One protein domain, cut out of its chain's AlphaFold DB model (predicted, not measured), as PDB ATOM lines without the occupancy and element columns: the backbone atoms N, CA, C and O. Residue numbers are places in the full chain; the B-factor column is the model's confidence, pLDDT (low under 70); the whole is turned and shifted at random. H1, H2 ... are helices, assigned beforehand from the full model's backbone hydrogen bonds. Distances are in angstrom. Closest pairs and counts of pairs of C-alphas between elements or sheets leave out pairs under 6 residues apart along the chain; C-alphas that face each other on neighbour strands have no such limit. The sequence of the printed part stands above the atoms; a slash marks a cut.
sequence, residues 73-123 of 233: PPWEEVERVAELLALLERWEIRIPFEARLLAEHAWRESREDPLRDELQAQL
ATOM      1  N   PRO A  73     103.483  98.654 158.605       94.44
ATOM      2  CA  PRO A  73     104.544  97.827 159.160       94.44
ATOM      3  C   PRO A  73     105.183  98.490 160.391       94.44
ATOM      4  O   PRO A  73     105.249  99.722 160.459       94.44
ATOM      5  N   PRO A  74     105.682  97.697 161.360       94.81
ATOM      6  CA  PRO A  74     106.437  98.217 162.488       94.81
ATOM      7  C   PRO A  74     107.592  99.097 162.013       94.81
ATOM      8  O   PRO A  74     108.294  98.757 161.061       94.81
ATOM      9  N   TRP A  75     107.815 100.214 162.704       94.44
ATOM     10  CA  TRP A  75     108.869 101.166 162.347       94.44
ATOM     11  C   TRP A  75     110.261 100.518 162.289       94.44
ATOM     12  O   TRP A  75     111.028 100.797 161.374       94.44
ATOM     13  N   GLU A  76     110.545  99.589 163.203       93.06
ATOM     14  CA  GLU A  76     111.802  98.830 163.250       93.06
ATOM     15  C   GLU A  76     112.061  98.040 161.952       93.06
ATOM     16  O   GLU A  76     113.196  97.965 161.485       93.06
ATOM     17  N   GLU A  77     111.012  97.498 161.322       91.94
ATOM     18  CA  GLU A  77     111.131  96.805 160.033       91.94
ATOM     19  C   GLU A  77     111.440  97.784 158.899       91.94
ATOM     20  O   GLU A  77     112.274  97.504 158.038       91.94
ATOM     21  N   VAL A  78     110.808  98.961 158.917       95.56
ATOM     22  CA  VAL A  78     111.061 100.018 157.930       95.56
ATOM     23  C   VAL A  78     112.498 100.524 158.035       95.56
ATOM     24  O   VAL A  78     113.170 100.642 157.012       95.56
ATOM     25  N   GLU A  79     113.000 100.773 159.248       94.25
ATOM     26  CA  GLU A  79     114.392 101.178 159.476       94.25
ATOM     27  C   GLU A  79     115.381 100.100 159.039       94.25
ATOM     28  O   GLU A  79     116.353 100.409 158.349       94.25
ATOM     29  N   ARG A  80     115.117  98.831 159.373       91.31
ATOM     30  CA  ARG A  80     115.956  97.695 158.964       91.31
ATOM     31  C   ARG A  80     116.095  97.612 157.446       91.31
ATOM     32  O   ARG A  80     117.187  97.356 156.935       91.31
ATOM     33  N   VAL A  81     114.998  97.813 156.720       92.94
ATOM     34  CA  VAL A  81     115.011  97.820 155.255       92.94
ATOM     35  C   VAL A  81     115.676  99.083 154.713       92.94
ATOM     36  O   VAL A  81     116.460  98.991 153.775       92.94
ATOM     37  N   ALA A  82     115.437 100.252 155.308       93.69
ATOM     38  CA  ALA A  82     116.094 101.491 154.895       93.69
ATOM     39  C   ALA A  82     117.624 101.415 155.056       93.69
ATOM     40  O   ALA A  82     118.354 101.829 154.155       93.69
ATOM     41  N   GLU A  83     118.112 100.837 156.160       91.75
ATOM     42  CA  GLU A  83     119.538 100.570 156.373       91.75
ATOM     43  C   GLU A  83     120.084  99.644 155.282       91.75
ATOM     44  O   GLU A  83     121.125  99.936 154.694       91.75
ATOM     45  N   LEU A  84     119.366  98.561 154.966       91.75
ATOM     46  CA  LEU A  84     119.757  97.654 153.891       91.75
ATOM     47  C   LEU A  84     119.867  98.385 152.549       91.75
ATOM     48  O   LEU A  84     120.897  98.263 151.892       91.75
ATOM     49  N   LEU A  85     118.849  99.153 152.154       93.62
ATOM     50  CA  LEU A  85     118.854  99.891 150.888       93.62
ATOM     51  C   LEU A  85     120.039 100.864 150.809       93.62
ATOM     52  O   LEU A  85     120.765 100.866 149.817       93.62
ATOM     53  N   ALA A  86     120.303 101.615 151.881       91.44
ATOM     54  CA  ALA A  86     121.445 102.528 151.950       91.44
ATOM     55  C   ALA A  86     122.798 101.799 151.877       91.44
ATOM     56  O   ALA A  86     123.789 102.337 151.379       91.44
ATOM     57  N   LEU A  87     122.871 100.570 152.392       90.75
ATOM     58  CA  LEU A  87     124.062  99.743 152.264       90.75
ATOM     59  C   LEU A  87     124.218  99.217 150.832       90.75
ATOM     60  O   LEU A  87     125.328  99.299 150.314       90.75
ATOM     61  N   LEU A  88     123.144  98.750 150.182       92.25
ATOM     62  CA  LEU A  88     123.156  98.253 148.797       92.25
ATOM     63  C   LEU A  88     123.699  99.286 147.798       92.25
ATOM     64  O   LEU A  88     124.472  98.922 146.910       92.25
ATOM     65  N   GLU A  89     123.414 100.575 148.006       90.38
ATOM     66  CA  GLU A  89     123.935 101.663 147.164       90.38
ATOM     67  C   GLU A  89     125.471 101.698 147.084       90.38
ATOM     68  O   GLU A  89     126.029 102.121 146.070       90.38
ATOM     69  N   ARG A  90     126.185 101.209 148.112       89.88
ATOM     70  CA  ARG A  90     127.662 101.130 148.113       89.88
ATOM     71  C   ARG A  90     128.212 100.174 147.057       89.88
ATOM     72  O   ARG A  90     129.388 100.269 146.714       89.88
ATOM     73  N   TRP A  91     127.379  99.256 146.580       88.38
ATOM     74  CA  TRP A  91     127.680  98.306 145.512       88.38
ATOM     75  C   TRP A  91     126.996  98.683 144.194       88.38
ATOM     76  O   TRP A  91     126.893  97.844 143.310       88.38
ATOM     77  N   GLU A  92     126.526  99.930 144.072       89.69
ATOM     78  CA  GLU A  92     125.810 100.455 142.901       89.69
ATOM     79  C   GLU A  92     124.486  99.731 142.591       89.69
ATOM     80  O   GLU A  92     123.892  99.952 141.538       89.69
ATOM     81  N   ILE A  93     123.982  98.935 143.539       91.06
ATOM     82  CA  ILE A  93     122.690  98.256 143.446       91.06
ATOM     83  C   ILE A  93     121.607  99.244 143.850       91.06
ATOM     84  O   ILE A  93     121.612  99.765 144.970       91.06
ATOM     85  N   ARG A  94     120.668  99.509 142.942       90.75
ATOM     86  CA  ARG A  94     119.582 100.470 143.165       90.75
ATOM     87  C   ARG A  94     118.246  99.767 143.116       90.75
ATOM     88  O   ARG A  94     117.807  99.365 142.047       90.75
ATOM     89  N   ILE A  95     117.587  99.672 144.260       92.75
ATOM     90  CA  ILE A  95     116.251  99.088 144.350       92.75
ATOM     91  C   ILE A  95     115.218 100.202 144.118       92.75
ATOM     92  O   ILE A  95     115.205 101.165 144.888       92.75
ATOM     93  N   PRO A  96     114.350 100.119 143.094       93.44
ATOM     94  CA  PRO A  96     113.417 101.186 142.730       93.44
ATOM     95  C   PRO A  96     112.152 101.185 143.608       93.44
ATOM     96  O   PRO A  96     111.061 101.510 143.144       93.44
ATOM     97  N   PHE A  97     112.287 100.824 144.884       93.62
ATOM     98  CA  PHE A  97     111.186 100.728 145.835       93.62
ATOM     99  C   PHE A  97     111.518 101.463 147.129       93.62
ATOM    100  O   PHE A  97     112.653 101.465 147.603       93.62
ATOM    101  N   GLU A  98     110.498 102.066 147.733       94.56
ATOM    102  CA  GLU A  98     110.637 102.682 149.047       94.56
ATOM    103  C   GLU A  98     110.782 101.619 150.142       94.56
ATOM    104  O   GLU A  98     110.113 100.582 150.120       94.56
ATOM    105  N   ALA A  99     111.588 101.918 151.167       94.38
ATOM    106  CA  ALA A  99     111.819 101.016 152.296       94.38
ATOM    107  C   ALA A  99     110.518 100.561 152.971       94.38
ATOM    108  O   ALA A  99     110.387  99.403 153.355       94.38
ATOM    109  N   ARG A 100     109.527 101.456 153.069       95.12
ATOM    110  CA  ARG A 100     108.226 101.157 153.674       95.12
ATOM    111  C   ARG A 100     107.450 100.088 152.902       95.12
ATOM    112  O   ARG A 100     106.830  99.238 153.533       95.12
ATOM    113  N   LEU A 101     107.489 100.117 151.569       94.44
ATOM    114  CA  LEU A 101     106.810  99.121 150.738       94.44
ATOM    115  C   LEU A 101     107.465  97.745 150.897       94.44
ATOM    116  O   LEU A 101     106.784  96.759 151.155       94.44
ATOM    117  N   LEU A 102     108.791  97.688 150.804       94.19
ATOM    118  CA  LEU A 102     109.542  96.441 150.962       94.19
ATOM    119  C   LEU A 102     109.402  95.860 152.379       94.19
ATOM    120  O   LEU A 102     109.223  94.653 152.543       94.19
ATOM    121  N   ALA A 103     109.409  96.717 153.405       94.12
ATOM    122  CA  ALA A 103     109.130  96.317 154.781       94.12
ATOM    123  C   ALA A 103     107.708  95.767 154.934       94.12
ATOM    124  O   ALA A 103     107.512  94.794 155.655       94.12
ATOM    125  N   GLU A 104     106.721  96.339 154.237       94.88
ATOM    126  CA  GLU A 104     105.363  95.799 154.216       94.88
ATOM    127  C   GLU A 104     105.321  94.404 153.572       94.88
ATOM    128  O   GLU A 104     104.730  93.505 154.165       94.88
ATOM    129  N   HIS A 105     105.995  94.183 152.435       93.94
ATOM    130  CA  HIS A 105     106.095  92.855 151.807       93.94
ATOM    131  C   HIS A 105     106.690  91.808 152.755       93.94
ATOM    132  O   HIS A 105     106.098  90.742 152.946       93.94
ATOM    133  N   ALA A 106     107.823  92.126 153.385       91.19
ATOM    134  CA  ALA A 106     108.496  91.223 154.312       91.19
ATOM    135  C   ALA A 106     107.646  90.961 155.566       91.19
ATOM    136  O   ALA A 106     107.398  89.814 155.938       91.19
ATOM    137  N   TRP A 107     107.150  92.024 156.204       93.69
ATOM    138  CA  TRP A 107     106.372  91.918 157.436       93.69
ATOM    139  C   TRP A 107     105.032  91.217 157.226       93.69
ATOM    140  O   TRP A 107     104.576  90.506 158.119       93.69
ATOM    141  N   ARG A 108     104.388  91.398 156.068       93.88
ATOM    142  CA  ARG A 108     103.114  90.758 155.711       93.88
ATOM    143  C   ARG A 108     103.277  89.390 155.057       93.88
ATOM    144  O   ARG A 108     102.289  88.904 154.521       93.88
ATOM    145  N   GLU A 109     104.463  88.773 155.102       92.19
ATOM    146  CA  GLU A 109     104.723  87.463 154.479       92.19
ATOM    147  C   GLU A 109     104.149  87.396 153.055       92.19
ATOM    148  O   GLU A 109     103.403  86.479 152.704       92.19
ATOM    149  N   SER A 110     104.405  88.438 152.260       91.69
ATOM    150  CA  SER A 110     103.880  88.508 150.900       91.69
ATOM    151  C   SER A 110     104.303  87.274 150.108       91.69
ATOM    152  O   SER A 110     105.414  86.767 150.259       91.69
ATOM    153  N   ARG A 111     103.419  86.803 149.225       88.38
ATOM    154  CA  ARG A 111     103.782  85.752 148.258       88.38
ATOM    155  C   ARG A 111     104.695  86.259 147.137       88.38
ATOM    156  O   ARG A 111     105.189  85.451 146.363       88.38
ATOM    157  N   GLU A 112     104.888  87.571 147.061       90.19
ATOM    158  CA  GLU A 112     105.817  88.254 146.160       90.19
ATOM    159  C   GLU A 112     106.989  88.831 146.957       90.19
ATOM    160  O   GLU A 112     106.769  89.439 148.013       90.19
ATOM    161  N   ASP A 113     108.202  88.725 146.413       88.62
ATOM    162  CA  ASP A 113     109.431  89.245 147.017       88.62
ATOM    163  C   ASP A 113     110.131  90.241 146.069       88.62
ATOM    164  O   ASP A 113     111.142  89.916 145.445       88.62
ATOM    165  N   PRO A 114     109.617  91.484 145.962       91.06
ATOM    166  CA  PRO A 114     110.128  92.472 145.010       91.06
ATOM    167  C   PRO A 114     111.589  92.861 145.267       91.06
ATOM    168  O   PRO A 114     112.279  93.307 144.355       91.06
ATOM    169  N   LEU A 115     112.075  92.712 146.505       90.19
ATOM    170  CA  LEU A 115     113.477  92.964 146.820       90.19
ATOM    171  C   LEU A 115     114.364  91.861 146.244       90.19
ATOM    172  O   LEU A 115     115.393  92.163 145.642       90.19
ATOM    173  N   ARG A 116     113.976  90.595 146.422       86.12
ATOM    174  CA  ARG A 116     114.702  89.467 145.836       86.12
ATOM    175  C   ARG A 116     114.691  89.526 144.314       86.12
ATOM    176  O   ARG A 116     115.756  89.358 143.725       86.12
ATOM    177  N   ASP A 117     113.539  89.798 143.711       87.25
ATOM    178  CA  ASP A 117     113.389  89.869 142.254       87.25
ATOM    179  C   ASP A 117     114.327  90.936 141.664       87.25
ATOM    180  O   ASP A 117     115.078  90.680 140.722       87.25
ATOM    181  N   GLU A 118     114.377  92.115 142.287       90.38
ATOM    182  CA  GLU A 118     115.258  93.198 141.852       90.38
ATOM    183  C   GLU A 118     116.748  92.881 142.079       90.38
ATOM    184  O   GLU A 118     117.595  93.187 141.237       90.38
ATOM    185  N   LEU A 119     117.093  92.231 143.196       88.31
ATOM    186  CA  LEU A 119     118.466  91.781 143.448       88.31
ATOM    187  C   LEU A 119     118.922  90.759 142.400       88.31
ATOM    188  O   LEU A 119     120.058  90.840 141.936       88.31
ATOM    189  N   GLN A 120     118.056  89.821 142.015       84.25
ATOM    190  CA  GLN A 120     118.344  88.826 140.977       84.25
ATOM    191  C   GLN A 120     118.470  89.459 139.586       84.25
ATOM    192  O   GLN A 120     119.296  89.017 138.794       84.25
ATOM    193  N   ALA A 121     117.728  90.531 139.302       86.00
ATOM    194  CA  ALA A 121     117.856  91.264 138.042       86.00
ATOM    195  C   ALA A 121     119.200  92.009 137.905       86.00
ATOM    196  O   ALA A 121     119.682  92.226 136.791       86.00
ATOM    197  N   GLN A 122     119.810  92.413 139.024       89.88
ATOM    198  CA  GLN A 122     121.052  93.197 139.032       89.88
ATOM    199  C   GLN A 122     122.311  92.360 139.295       89.88
ATOM    200  O   GLN A 122     123.412  92.783 138.933       89.88
ATOM    201  N   LEU A 123     122.179  91.189 139.921       88.62
ATOM    202  CA  LEU A 123     123.300  90.322 140.281       88.62
ATOM    203  C   LEU A 123     123.282  89.030 139.460       88.62
ATOM    204  O   LEU A 123     122.252  88.363 139.418       88.62
TER     205      LEU A 123
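This is residues 73 to 123 of the 233 residues of an uncharacterized protein of Myxococcaceae bacterium (UniProt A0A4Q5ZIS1). A flat C of three helices: long H1 and short H3 make the two arms, run nearly the same way and stay apart, and H2 spans between them, packed on H1. The link of residues 92 to 98 folds back from H1 to H2. The printed part has 51 residues, all helix in class, in the order H1, H2, H3; it is compact, with a radius of gyration of the C-alphas of 10.5 A, and spans 28 by 22 by 12 A.

H1, residues 75 to 91, begins at C-alpha (108.869, 101.166, 162.347) and is 25.4 A long. H2, residues 99 to 107, measures 11.8 A. H3, residues 114 to 122, measures 12.5 A and ends at C-alpha (121.052, 93.197, 139.032).

H1 and H2 touch, opposite ways at a steep tilt of 63 degrees; their closest C-alphas, of Ala 82 and Ala 99, are 5.0 A apart. H2 and H3 only just touch, with 3 pairs of C-alphas within 8 A, the closest those of Leu 102 and Leu 115 at 6.7 A. H1 and H3 are apart. Every O i to N i+4 pair is within hydrogen-bond range in H2 and H3; in H1, 11 of 13.

The farthest C-alphas, of Pro 74 and Leu 123, are 29.0 A apart. The printed part has no cut, both links are short, and no printed residue is under 70 in pLDDT.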